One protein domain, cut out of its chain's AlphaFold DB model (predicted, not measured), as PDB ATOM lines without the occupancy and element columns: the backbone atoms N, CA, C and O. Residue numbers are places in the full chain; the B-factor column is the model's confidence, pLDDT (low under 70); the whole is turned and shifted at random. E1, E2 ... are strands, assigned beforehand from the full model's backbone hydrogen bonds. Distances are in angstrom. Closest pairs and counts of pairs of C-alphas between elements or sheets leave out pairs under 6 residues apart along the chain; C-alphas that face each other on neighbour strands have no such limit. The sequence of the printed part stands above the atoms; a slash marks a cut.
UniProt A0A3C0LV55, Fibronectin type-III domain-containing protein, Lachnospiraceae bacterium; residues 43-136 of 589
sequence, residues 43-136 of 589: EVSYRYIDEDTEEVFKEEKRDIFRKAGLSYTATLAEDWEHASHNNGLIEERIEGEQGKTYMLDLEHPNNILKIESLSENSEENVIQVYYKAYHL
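This is residues 43 to 136 of the 589 residues of the protein "Fibronectin type-III domain-containing protein" of Lachnospiraceae bacterium (UniProt A0A3C0LV55). There is little regular structure: one strongly twisted sheet of five strands, curled like part of a barrel, and two long unnamed stretches, residues 65 to 92 and 105 to 125, joined by a short antiparallel pairing of residues 72 to 73 with 114 to 115. The 94 printed residues, 35 in strands E1 to E5, have no named helix: all strand. The mixed sheet runs E2, E1, E5, E4, E3. The whole is compact, radius of gyration of the C-alphas 13.6 A, spanning 41 by 30 by 22 A.

E5, residues 126 to 135, measures 28.2 A and ends at C-alpha 135 (142.730, 15.118, 98.486). E1, residues 43 to 50, measures 22.8 A from C-alpha 43 (142.836, 15.431, 65.516). E2 is residues 56 to 64, 21.8 A; E4, 100 to 104, 13.1 A; E3, 93 to 95, 6.7 A.

E5 pairs staggered: residues 126 to 131 with E1, parallel, N 47 and O 127 2.8 A apart; 131 to 135 with E4, antiparallel, N 101 and O 134 2.8 A apart. Hairpin E1 and E2 has N 46 and O 60 at 2.8 A; hairpin E3 and E4 has N 102 and O 94 at 2.8 A. E3, E4 and E5 form a meander, each strand the antiparallel neighbour of the one before.

The C-alphas farthest apart, Gly 69 and Leu 136, are 42.6 A apart. The printed part has no cut; links E2 to E3 and E4 to E5 are long. Residues 77 to 88 have pLDDT under 70.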
ATOM      1  N   GLU A  43     143.240  15.268  64.122       82.75
ATOM      2  CA  GLU A  43     142.836  15.431  65.516       82.75
ATOM      3  C   GLU A  43     143.573  14.382  66.356       82.75
ATOM      4  O   GLU A  43     143.676  13.218  65.955       82.75
ATOM      5  N   VAL A  44     144.101  14.795  67.508       88.31
ATOM      6  CA  VAL A  44     144.658  13.896  68.527       88.31
ATOM      7  C   VAL A  44     143.788  13.980  69.773       88.31
ATOM      8  O   VAL A  44     143.532  15.072  70.289       88.31
ATOM      9  N   SER A  45     143.362  12.822  70.274       90.94
ATOM     10  CA  SER A  45     142.597  12.700  71.517       90.94
ATOM     11  C   SER A  45     143.538  12.474  72.699       90.94
ATOM     12  O   SER A  45     144.306  11.517  72.721       90.94
ATOM     13  N   TYR A  46     143.473  13.348  73.694       92.75
ATOM     14  CA  TYR A  46     144.183  13.247  74.963       92.75
ATOM     15  C   TYR A  46     143.252  12.647  76.006       92.75
ATOM     16  O   TYR A  46     142.246  13.266  76.353       92.75
ATOM     17  N   ARG A  47     143.597  11.469  76.524       95.00
ATOM     18  CA  ARG A  47     142.880  10.807  77.617       95.00
ATOM     19  C   ARG A  47     143.698  10.895  78.894       95.00
ATOM     20  O   ARG A  47     144.799  10.348  78.959       95.00
ATOM     21  N   TYR A  48     143.137  11.570  79.889       95.12
ATOM     22  CA  TYR A  48     143.710  11.700  81.221       95.12
ATOM     23  C   TYR A  48     143.032  10.669  82.127       95.12
ATOM     24  O   TYR A  48     141.805  10.677  82.278       95.12
ATOM     25  N   ILE A  49     143.829   9.746  82.651       96.69
ATOM     26  CA  ILE A  49     143.367   8.518  83.302       96.69
ATOM     27  C   ILE A  49     143.765   8.567  84.775       96.69
ATOM     28  O   ILE A  49     144.904   8.898  85.090       96.69
ATOM     29  N   ASP A  50     142.829   8.262  85.667       95.62
ATOM     30  CA  ASP A  50     143.106   8.062  87.090       95.62
ATOM     31  C   ASP A  50     143.794   6.698  87.258       95.62
ATOM     32  O   ASP A  50     143.268   5.676  86.819       95.62
ATOM     33  N   GLU A  51     144.998   6.679  87.827       95.81
ATOM     34  CA  GLU A  51     145.819   5.463  87.910       95.81
ATOM     35  C   GLU A  51     145.246   4.386  88.840       95.81
ATOM     36  O   GLU A  51     145.458   3.200  88.595       95.81
ATOM     37  N   ASP A  52     144.491   4.776  89.869       93.69
ATOM     38  CA  ASP A  52     143.938   3.845  90.854       93.69
ATOM     39  C   ASP A  52     142.673   3.155  90.322       93.69
ATOM     40  O   ASP A  52     142.380   2.004  90.656       93.69
ATOM     41  N   THR A  53     141.886   3.871  89.515       94.62
ATOM     42  CA  THR A  53     140.574   3.414  89.018       94.62
ATOM     43  C   THR A  53     140.570   3.009  87.547       94.62
ATOM     44  O   THR A  53     139.614   2.378  87.097       94.62
ATOM     45  N   GLU A  54     141.613   3.373  86.800       94.81
ATOM     46  CA  GLU A  54     141.710   3.286  85.335       94.81
ATOM     47  C   GLU A  54     140.613   4.065  84.577       94.81
ATOM     48  O   GLU A  54     140.467   3.935  83.357       94.81
ATOM     49  N   GLU A  55     139.839   4.909  85.266       94.88
ATOM     50  CA  GLU A  55     138.782   5.708  84.654       94.88
ATOM     51  C   GLU A  55     139.355   6.950  83.957       94.88
ATOM     52  O   GLU A  55     140.210   7.668  84.483       94.88
ATOM     53  N   VAL A  56     138.845   7.247  82.758       95.06
ATOM     54  CA  VAL A  56     139.142   8.507  82.063       95.06
ATOM     55  C   VAL A  56     138.340   9.620  82.733       95.06
ATOM     56  O   VAL A  56     137.125   9.706  82.554       95.06
ATOM     57  N   PHE A  57     139.010  10.487  83.489       93.25
ATOM     58  CA  PHE A  57     138.354  11.599  84.189       93.25
ATOM     59  C   PHE A  57     138.306  12.885  83.354       93.25
ATOM     60  O   PHE A  57     137.517  13.787  83.642       93.25
ATOM     61  N   LYS A  58     139.146  12.988  82.317       92.25
ATOM     62  CA  LYS A  58     139.167  14.106  81.371       92.25
ATOM     63  C   LYS A  58     139.563  13.591  79.987       92.25
ATOM     64  O   LYS A  58     140.460  12.761  79.858       92.25
ATOM     65  N   GLU A  59     138.910  14.102  78.948       91.75
ATOM     66  CA  GLU A  59     139.268  13.845  77.551       91.75
ATOM     67  C   GLU A  59     139.248  15.164  76.774       91.75
ATOM     68  O   GLU A  59     138.319  15.962  76.905       91.75
ATOM     69  N   GLU A  60     140.291  15.416  75.988       89.62
ATOM     70  CA  GLU A  60     140.415  16.618  75.164       89.62
ATOM     71  C   GLU A  60     140.829  16.244  73.749       89.62
ATOM     72  O   GLU A  60     141.808  15.533  73.543       89.62
ATOM     73  N   LYS A  61     140.128  16.781  72.758       87.50
ATOM     74  CA  LYS A  61     140.492  16.647  71.350       87.50
ATOM     75  C   LYS A  61     141.209  17.907  70.890       87.50
ATOM     76  O   LYS A  61     140.771  19.016  71.202       87.50
ATOM     77  N   ARG A  62     142.339  17.744  70.205       84.00
ATOM     78  CA  ARG A  62     143.171  18.857  69.737       84.00
ATOM     79  C   ARG A  62     143.497  18.699  68.263       84.00
ATOM     80  O   ARG A  62     144.036  17.674  67.853       84.00
ATOM     81  N   ASP A  63     143.228  19.754  67.505       80.62
ATOM     82  CA  ASP A  63     143.644  19.871  66.113       80.62
ATOM     83  C   ASP A  63     145.163  20.060  66.033       80.62
ATOM     84  O   ASP A  63     145.725  20.964  66.661       80.62
ATOM     85  N   ILE A  64     145.838  19.230  65.236       76.81
ATOM     86  CA  ILE A  64     147.276  19.326  64.989       76.81
ATOM     87  C   ILE A  64     147.560  19.540  63.503       76.81
ATOM     88  O   ILE A  64     147.024  18.865  62.630       76.81
ATOM     89  N   PHE A  65     148.468  20.465  63.193       74.38
ATOM     90  CA  PHE A  65     148.895  20.755  61.819       74.38
ATOM     91  C   PHE A  65     150.012  19.796  61.365       74.38
ATOM     92  O   PHE A  65     151.125  20.231  61.049       74.38
ATOM     93  N   ARG A  66     149.751  18.481  61.381       74.62
ATOM     94  CA  ARG A  66     150.673  17.422  60.921       74.62
ATOM     95  C   ARG A  66     149.936  16.395  60.059       74.62
ATOM     96  O   ARG A  66     148.752  16.164  60.234       74.62
ATOM     97  N   LYS A  67     150.669  15.784  59.127       73.38
ATOM     98  CA  LYS A  67     150.149  14.799  58.169       73.38
ATOM     99  C   LYS A  67     150.251  13.361  58.693       73.38
ATOM    100  O   LYS A  67     151.261  13.041  59.325       73.38
ATOM    101  N   ALA A  68     149.301  12.509  58.301       77.06
ATOM    102  CA  ALA A  68     149.333  11.060  58.487       77.06
ATOM    103  C   ALA A  68     150.697  10.483  58.114       77.06
ATOM    104  O   ALA A  68     151.349  10.928  57.158       77.06
ATOM    105  N   GLY A  69     151.133   9.470  58.854       79.44
ATOM    106  CA  GLY A  69     152.443   8.855  58.661       79.44
ATOM    107  C   GLY A  69     153.593   9.581  59.363       79.44
ATOM    108  O   GLY A  69     154.688   9.028  59.451       79.44
ATOM    109  N   LEU A  70     153.386  10.805  59.868       84.62
ATOM    110  CA  LEU A  70     154.377  11.499  60.691       84.62
ATOM    111  C   LEU A  70     154.188  11.164  62.169       84.62
ATOM    112  O   LEU A  70     153.074  10.943  62.633       84.62
ATOM    113  N   SER A  71     155.282  11.186  62.928       87.12
ATOM    114  CA  SER A  71     155.219  11.030  64.378       87.12
ATOM    115  C   SER A  71     154.670  12.285  65.058       87.12
ATOM    116  O   SER A  71     154.981  13.416  64.653       87.12
ATOM    117  N   TYR A  72     153.961  12.095  66.163       86.00
ATOM    118  CA  TYR A  72     153.511  13.154  67.059       86.00
ATOM    119  C   TYR A  72     153.974  12.876  68.488       86.00
ATOM    120  O   TYR A  72     153.957  11.735  68.939       86.00
ATOM    121  N   THR A  73     154.408  13.909  69.204       86.88
ATOM    122  CA  THR A  73     154.879  13.793  70.588       86.88
ATOM    123  C   THR A  73     154.249  14.910  71.398       86.88
ATOM    124  O   THR A  73     154.384  16.081  71.038       86.88
ATOM    125  N   ALA A  74     153.547  14.544  72.465       85.00
ATOM    126  CA  ALA A  74     153.025  15.497  73.428       85.00
ATOM    127  C   ALA A  74     154.177  16.092  74.254       85.00
ATOM    128  O   ALA A  74     155.188  15.434  74.492       85.00
ATOM    129  N   THR A  75     154.048  17.355  74.659       79.69
ATOM    130  CA  THR A  75     155.088  18.075  75.415       79.69
ATOM    131  C   THR A  75     154.543  18.463  76.784       79.69
ATOM    132  O   THR A  75     153.357  18.762  76.915       79.69
ATOM    133  N   LEU A  76     155.390  18.445  77.810       74.38
ATOM    134  CA  LEU A  76     155.013  18.854  79.162       74.38
ATOM    135  C   LEU A  76     154.950  20.381  79.263       74.38
ATOM    136  O   LEU A  76     155.734  21.089  78.631       74.38
ATOM    137  N   ALA A  77     154.019  20.893  80.068       67.88
ATOM    138  CA  ALA A  77     153.806  22.332  80.222       67.88
ATOM    139  C   ALA A  77     155.000  23.089  80.844       67.88
ATOM    140  O   ALA A  77     155.115  24.297  80.647       67.88
ATOM    141  N   GLU A  78     155.908  22.411  81.555       58.78
ATOM    142  CA  GLU A  78     157.098  23.045  82.143       58.78
ATOM    143  C   GLU A  78     158.103  23.572  81.114       58.78
ATOM    144  O   GLU A  78     158.821  24.532  81.391       58.78
ATOM    145  N   ASP A  79     158.101  23.016  79.902       53.28
ATOM    146  CA  ASP A  79     158.962  23.453  78.803       53.28
ATOM    147  C   ASP A  79     158.397  24.693  78.083       53.28
ATOM    148  O   ASP A  79     158.727  24.933  76.924       53.28
ATOM    149  N   TRP A  80     157.537  25.495  78.729       49.88
ATOM    150  CA  TRP A  80     156.833  26.646  78.132       49.88
ATOM    151  C   TRP A  80     157.760  27.599  77.357       49.88
ATOM    152  O   TRP A  80     157.380  28.093  76.295       49.88
ATOM    153  N   GLU A  81     158.985  27.843  77.837       48.06
ATOM    154  CA  GLU A  81     159.958  28.709  77.142       48.06
ATOM    155  C   GLU A  81     160.472  28.117  75.809       48.06
ATOM    156  O   GLU A  81     161.053  28.832  74.987       48.06
ATOM    157  N   HIS A  82     160.234  26.829  75.555       46.12
ATOM    158  CA  HIS A  82     160.668  26.084  74.367       46.12
ATOM    159  C   HIS A  82     159.534  25.345  73.637       46.12
ATOM    160  O   HIS A  82     159.738  24.844  72.526       46.12
ATOM    161  N   ALA A  83     158.331  25.297  74.208       45.47
ATOM    162  CA  ALA A  83     157.182  24.646  73.609       45.47
ATOM    163  C   ALA A  83     156.657  25.476  72.427       45.47
ATOM    164  O   ALA A  83     156.163  26.596  72.566       45.47
ATOM    165  N   SER A  84     156.762  24.920  71.218       48.56
ATOM    166  CA  SER A  84     156.114  25.509  70.044       48.56
ATOM    167  C   SER A  84     154.590  25.483  70.220       48.56
ATOM    168  O   SER A  84     154.061  24.511  70.754       48.56
ATOM    169  N   HIS A  85     153.877  26.485  69.688       46.34
ATOM    170  CA  HIS A  85     152.404  26.603  69.731       46.34
ATOM    171  C   HIS A  85     151.641  25.390  69.137       46.34
ATOM    172  O   HIS A  85     150.417  25.352  69.186       46.34
ATOM    173  N   ASN A  86     152.356  24.402  68.582       50.59
ATOM    174  CA  ASN A  86     151.827  23.245  67.866       50.59
ATOM    175  C   ASN A  86     152.039  21.899  68.593       50.59
ATOM    176  O   ASN A  86     151.703  20.860  68.023       50.59
ATOM    177  N   ASN A  87     152.612  21.879  69.804       58.03
ATOM    178  CA  ASN A  87     152.739  20.657  70.605       58.03
ATOM    179  C   ASN A  87     151.717  20.686  71.745       58.03
ATOM    180  O   ASN A  87     151.694  21.624  72.538       58.03
ATOM    181  N   GLY A  88     150.860  19.670  71.831       61.97
ATOM    182  CA  GLY A  88     149.835  19.623  72.863       61.97
ATOM    183  C   GLY A  88     150.452  19.473  74.253       61.97
ATOM    184  O   GLY A  88     151.032  18.436  74.576       61.97
ATOM    185  N   LEU A  89     150.300  20.546  75.029       74.56
ATOM    186  CA  LEU A  89     150.746  20.695  76.407       74.56
ATOM    187  C   LEU A  89     149.967  19.769  77.343       74.56
ATOM    188  O   LEU A  89     148.730  19.793  77.337       74.56
ATOM    189  N   ILE A  90     150.699  18.990  78.133       86.75
ATOM    190  CA  ILE A  90     150.187  18.181  79.241       86.75
ATOM    191  C   ILE A  90     150.500  18.923  80.543       86.75
ATOM    192  O   ILE A  90     151.660  19.240  80.821       86.75
ATOM    193  N   GLU A  91     149.460  19.218  81.321       86.38
ATOM    194  CA  GLU A  91     149.573  19.861  82.634       86.38
ATOM    195  C   GLU A  91     149.974  18.838  83.698       86.38
ATOM    196  O   GLU A  91     149.437  17.733  83.740       86.38
ATOM    197  N   GLU A  92     150.883  19.204  84.601       88.44
ATOM    198  CA  GLU A  92     151.304  18.303  85.682       88.44
ATOM    199  C   GLU A  92     150.313  18.225  86.849       88.44
ATOM    200  O   GLU A  92     150.364  17.289  87.647       88.44
ATOM    201  N   ARG A  93     149.418  19.210  86.959       89.19
ATOM    202  CA  ARG A  93     148.403  19.319  88.006       89.19
ATOM    203  C   ARG A  93     147.084  19.726  87.370       89.19
ATOM    204  O   ARG A  93     147.017  20.773  86.736       89.19
ATOM    205  N   ILE A  94     146.042  18.930  87.583       90.62
ATOM    206  CA  ILE A  94     144.690  19.194  87.084       90.62
ATOM    207  C   ILE A  94     143.727  19.220  88.272       90.62
ATOM    208  O   ILE A  94     143.665  18.283  89.070       90.62
ATOM    209  N   GLU A  95     142.961  20.301  88.396       88.75
ATOM    210  CA  GLU A  95     141.912  20.404  89.413       88.75
ATOM    211  C   GLU A  95     140.692  19.580  88.986       88.75
ATOM    212  O   GLU A  95     140.139  19.774  87.903       88.75
ATOM    213  N   GLY A  96     140.302  18.628  89.833       84.94
ATOM    214  CA  GLY A  96     139.148  17.761  89.635       84.94
ATOM    215  C   GLY A  96     137.922  18.208  90.430       84.94
ATOM    216  O   GLY A  96     137.940  19.174  91.193       84.94
ATOM    217  N   GLU A  97     136.826  17.466  90.281       83.44
ATOM    218  CA  GLU A  97     135.615  17.692  91.070       83.44
ATOM    219  C   GLU A  97     135.766  17.204  92.525       83.44
ATOM    220  O   GLU A  97     136.633  16.397  92.857       83.44
ATOM    221  N   GLN A  98     134.890  17.687  93.416       80.50
ATOM    222  CA  GLN A  98     134.778  17.233  94.816       80.50
ATOM    223  C   GLN A  98     136.075  17.342  95.647       80.50
ATOM    224  O   GLN A  98     136.258  16.616  96.623       80.50
ATOM    225  N   GLY A  99     136.972  18.266  95.288       77.88
ATOM    226  CA  GLY A  99     138.229  18.490  96.007       77.88
ATOM    227  C   GLY A  99     139.335  17.483  95.676       77.88
ATOM    228  O   GLY A  99     140.334  17.438  96.395       77.88
ATOM    229  N   LYS A 100     139.181  16.685  94.611       89.38
ATOM    230  CA  LYS A 100     140.279  15.895  94.041       89.38
ATOM    231  C   LYS A 100     141.221  16.800  93.249       89.38
ATOM    232  O   LYS A 100     140.783  17.644  92.474       89.38
ATOM    233  N   THR A 101     142.519  16.597  93.411       92.75
ATOM    234  CA  THR A 101     143.562  17.176  92.559       92.75
ATOM    235  C   THR A 101     144.338  16.033  91.929       92.75
ATOM    236  O   THR A 101     144.878  15.198  92.646       92.75
ATOM    237  N   TYR A 102     144.382  15.993  90.603       94.00
ATOM    238  CA  TYR A 102     145.099  14.973  89.847       94.00
ATOM    239  C   TYR A 102     146.518  15.456  89.568       94.00
ATOM    240  O   TYR A 102     146.705  16.563  89.055       94.00
ATOM    241  N   MET A 103     147.515  14.645  89.907       93.88
ATOM    242  CA  MET A 103     148.930  14.944  89.681       93.88
ATOM    243  C   MET A 103     149.537  13.914  88.737       93.88
ATOM    244  O   MET A 103     149.300  12.721  88.896       93.88
ATOM    245  N   LEU A 104     150.272  14.391  87.737       93.81
ATOM    246  CA  LEU A 104     150.824  13.571  86.663       93.81
ATOM    247  C   LEU A 104     151.890  12.608  87.195       93.81
ATOM    248  O   LEU A 104     152.943  13.073  87.646       93.81
ATOM    249  N   ASP A 105     151.656  11.303  87.040       94.38
ATOM    250  CA  ASP A 105     152.700  10.284  87.156       94.38
ATOM    251  C   ASP A 105     153.350  10.085  85.786       94.38
ATOM    252  O   ASP A 105     152.876   9.325  84.937       94.38
ATOM    253  N   LEU A 106     154.442  10.805  85.536       89.25
ATOM    254  CA  LEU A 106     155.153  10.714  84.263       89.25
ATOM    255  C   LEU A 106     155.814   9.339  84.063       89.25
ATOM    256  O   LEU A 106     155.972   8.900  82.920       89.25
ATOM    257  N   GLU A 107     156.191   8.666  85.151       90.69
ATOM    258  CA  GLU A 107     156.890   7.381  85.113       90.69
ATOM    259  C   GLU A 107     155.928   6.189  85.005       90.69
ATOM    260  O   GLU A 107     156.383   5.052  84.839       90.69
ATOM    261  N   HIS A 108     154.613   6.436  85.013       93.69
ATOM    262  CA  HIS A 108     153.615   5.387  84.866       93.69
ATOM    263  C   HIS A 108     153.851   4.575  83.573       93.69
ATOM    264  O   HIS A 108     153.884   5.138  82.469       93.69
ATOM    265  N   PRO A 109     153.979   3.235  83.654       93.38
ATOM    266  CA  PRO A 109     154.454   2.404  82.542       93.38
ATOM    267  C   PRO A 109     153.507   2.373  81.338       93.38
ATOM    268  O   PRO A 109     153.931   2.049  80.230       93.38
ATOM    269  N   ASN A 110     152.234   2.715  81.547       95.00
ATOM    270  CA  ASN A 110     151.206   2.719  80.505       95.00
ATOM    271  C   ASN A 110     151.022   4.092  79.834       95.00
ATOM    272  O   ASN A 110     150.116   4.254  79.018       95.00
ATOM    273  N   ASN A 111     151.854   5.085  80.159       94.12
ATOM    274  CA  ASN A 111     151.814   6.378  79.481       94.12
ATOM    275  C   ASN A 111     152.136   6.237  77.983       94.12
ATOM    276  O   ASN A 111     153.133   5.633  77.587       94.12
ATOM    277  N   ILE A 112     151.327   6.880  77.139       93.88
ATOM    278  CA  ILE A 112     151.540   7.006  75.695       93.88
ATOM    279  C   ILE A 112     151.681   8.488  75.369       93.88
ATOM    280  O   ILE A 112     150.695   9.185  75.142       93.88
ATOM    281  N   LEU A 113     152.925   8.967  75.325       90.38
ATOM    282  CA  LEU A 113     153.255  10.372  75.037       90.38
ATOM    283  C   LEU A 113     153.660  10.612  73.578       90.38
ATOM    284  O   LEU A 113     153.784  11.758  73.138       90.38
ATOM    285  N   LYS A 114     153.887   9.536  72.820       91.00
ATOM    286  CA  LYS A 114     154.318   9.586  71.426       91.00
ATOM    287  C   LYS A 114     153.502   8.623  70.578       91.00
ATOM    288  O   LYS A 114     153.406   7.440  70.877       91.00
ATOM    289  N   ILE A 115     152.992   9.148  69.474       90.25
ATOM    290  CA  ILE A 115     152.408   8.386  68.380       90.25
ATOM    291  C   ILE A 115     153.497   8.280  67.310       90.25
ATOM    292  O   ILE A 115     153.955   9.295  66.784       90.25
ATOM    293  N   GLU A 116     153.964   7.066  67.017       90.44
ATOM    294  CA  GLU A 116     155.073   6.846  66.071       90.44
ATOM    295  C   GLU A 116     154.709   7.226  64.632       90.44
ATOM    296  O   GLU A 116     155.547   7.722  63.881       90.44
ATOM    297  N   SER A 117     153.447   7.033  64.264       89.00
ATOM    298  CA  SER A 117     152.903   7.356  62.953       89.00
ATOM    299  C   SER A 117     151.424   7.663  63.114       89.00
ATOM    300  O   SER A 117     150.664   6.776  63.494       89.00
ATOM    301  N   LEU A 118     151.019   8.899  62.833       87.12
ATOM    302  CA  LEU A 118     149.613   9.289  62.878       87.12
ATOM    303  C   LEU A 118     148.789   8.517  61.834       87.12
ATOM    304  O   LEU A 118     149.247   8.304  60.705       87.12
ATOM    305  N   SER A 119     147.592   8.092  62.232       85.62
ATOM    306  CA  SER A 119     146.599   7.431  61.384       85.62
ATOM    307  C   SER A 119     145.725   8.462  60.672       85.62
ATOM    308  O   SER A 119     145.387   9.502  61.239       85.62
ATOM    309  N   GLU A 120     145.294   8.135  59.450       81.56
ATOM    310  CA  GLU A 120     144.256   8.897  58.742       81.56
ATOM    311  C   GLU A 120     142.902   8.831  59.477       81.56
ATOM    312  O   GLU A 120     142.052   9.705  59.302       81.56
ATOM    313  N   ASN A 121     142.694   7.801  60.307       83.75
ATOM    314  CA  ASN A 121     141.559   7.707  61.214       83.75
ATOM    315  C   ASN A 121     141.898   8.404  62.541       83.75
ATOM    316  O   ASN A 121     142.563   7.826  63.400       83.75
ATOM    317  N   SER A 122     141.419   9.634  62.729       78.06
ATOM    318  CA  SER A 122     141.751  10.454  63.904       78.06
ATOM    319  C   SER A 122     141.335   9.847  65.248       78.06
ATOM    320  O   SER A 122     141.946  10.150  66.267       78.06
ATOM    321  N   GLU A 123     140.350   8.946  65.269       82.44
ATOM    322  CA  GLU A 123     139.940   8.228  66.488       82.44
ATOM    323  C   GLU A 123     141.006   7.228  66.983       82.44
ATOM    324  O   GLU A 123     140.967   6.799  68.136       82.44
ATOM    325  N   GLU A 124     141.976   6.859  66.138       85.69
ATOM    326  CA  GLU A 124     143.122   6.012  66.506       85.69
ATOM    327  C   GLU A 124     144.300   6.827  67.063       85.69
ATOM    328  O   GLU A 124     145.203   6.269  67.690       85.69
ATOM    329  N   ASN A 125     144.298   8.149  66.872       90.50
ATOM    330  CA  ASN A 125     145.361   9.039  67.326       90.50
ATOM    331  C   ASN A 125     145.135   9.429  68.794       90.50
ATOM    332  O   ASN A 125     144.617  10.506  69.094       90.50
ATOM    333  N   VAL A 126     145.523   8.544  69.715       92.81
ATOM    334  CA  VAL A 126     145.283   8.718  71.155       92.81
ATOM    335  C   VAL A 126     146.593   8.887  71.926       92.81
ATOM    336  O   VAL A 126     147.492   8.053  71.850       92.81
ATOM    337  N   ILE A 127     146.669   9.961  72.708       93.31
ATOM    338  CA  ILE A 127     147.650  10.171  73.777       93.31
ATOM    339  C   ILE A 127     146.988   9.762  75.092       93.31
ATOM    340  O   ILE A 127     145.871  10.190  75.384       93.31
ATOM    341  N   GLN A 128     147.666   8.933  75.881       95.19
ATOM    342  CA  GLN A 128     147.169   8.457  77.174       95.19
ATOM    343  C   GLN A 128     148.147   8.849  78.265       95.19
ATOM    344  O   GLN A 128     149.349   8.611  78.138       95.19
ATOM    345  N   VAL A 129     147.627   9.462  79.320       94.88
ATOM    346  CA  VAL A 129     148.447   9.996  80.399       94.88
ATOM    347  C   VAL A 129     147.789   9.678  81.733       94.88
ATOM    348  O   VAL A 129     146.601   9.948  81.915       94.88
ATOM    349  N   TYR A 130     148.561   9.103  82.645       96.88
ATOM    350  CA  TYR A 130     148.099   8.640  83.946       96.88
ATOM    351  C   TYR A 130     148.381   9.664  85.047       96.88
ATOM    352  O   TYR A 130     149.416  10.333  85.059       96.88
ATOM    353  N   TYR A 131     147.419   9.809  85.952       96.19
ATOM    354  CA  TYR A 131     147.457  10.744  87.067       96.19
ATOM    355  C   TYR A 131     147.020  10.051  88.350       96.19
ATOM    356  O   TYR A 131     146.028   9.322  88.363       96.19
ATOM    357  N   LYS A 132     147.665  10.418  89.454       95.62
ATOM    358  CA  LYS A 132     147.233  10.049  90.798       95.62
ATOM    359  C   LYS A 132     146.312  11.101  91.393       95.62
ATOM    360  O   LYS A 132     146.599  12.302  91.331       95.62
ATOM    361  N   ALA A 133     145.209  10.661  91.989       94.62
ATOM    362  CA  ALA A 133     144.267  11.542  92.663       94.62
ATOM    363  C   ALA A 133     144.681  11.801  94.121       94.62
ATOM    364  O   ALA A 133     144.853  10.881  94.914       94.62
ATOM    365  N   TYR A 134     144.754  13.075  94.504       92.81
ATOM    366  CA  TYR A 134     145.036  13.519  95.869       92.81
ATOM    367  C   TYR A 134     143.895  14.372  96.434       92.81
ATOM    368  O   TYR A 134     143.254  15.142  95.716       92.81
ATOM    369  N   HIS A 135     143.676  14.279  97.748       91.00
ATOM    370  CA  HIS A 135     142.730  15.118  98.486       91.00
ATOM    371  C   HIS A 135     143.487  16.152  99.319       91.00
ATOM    372  O   HIS A 135     143.949  15.858 100.416       91.00
ATOM    373  N   LEU A 136     143.614  17.361  98.778       89.38
ATOM    374  CA  LEU A 136     144.356  18.457  99.398       89.38
ATOM    375  C   LEU A 136     143.454  19.288 100.318       89.38
ATOM    376  O   LEU A 136     142.321  19.619  99.963       89.38
TER     377      LEU A 136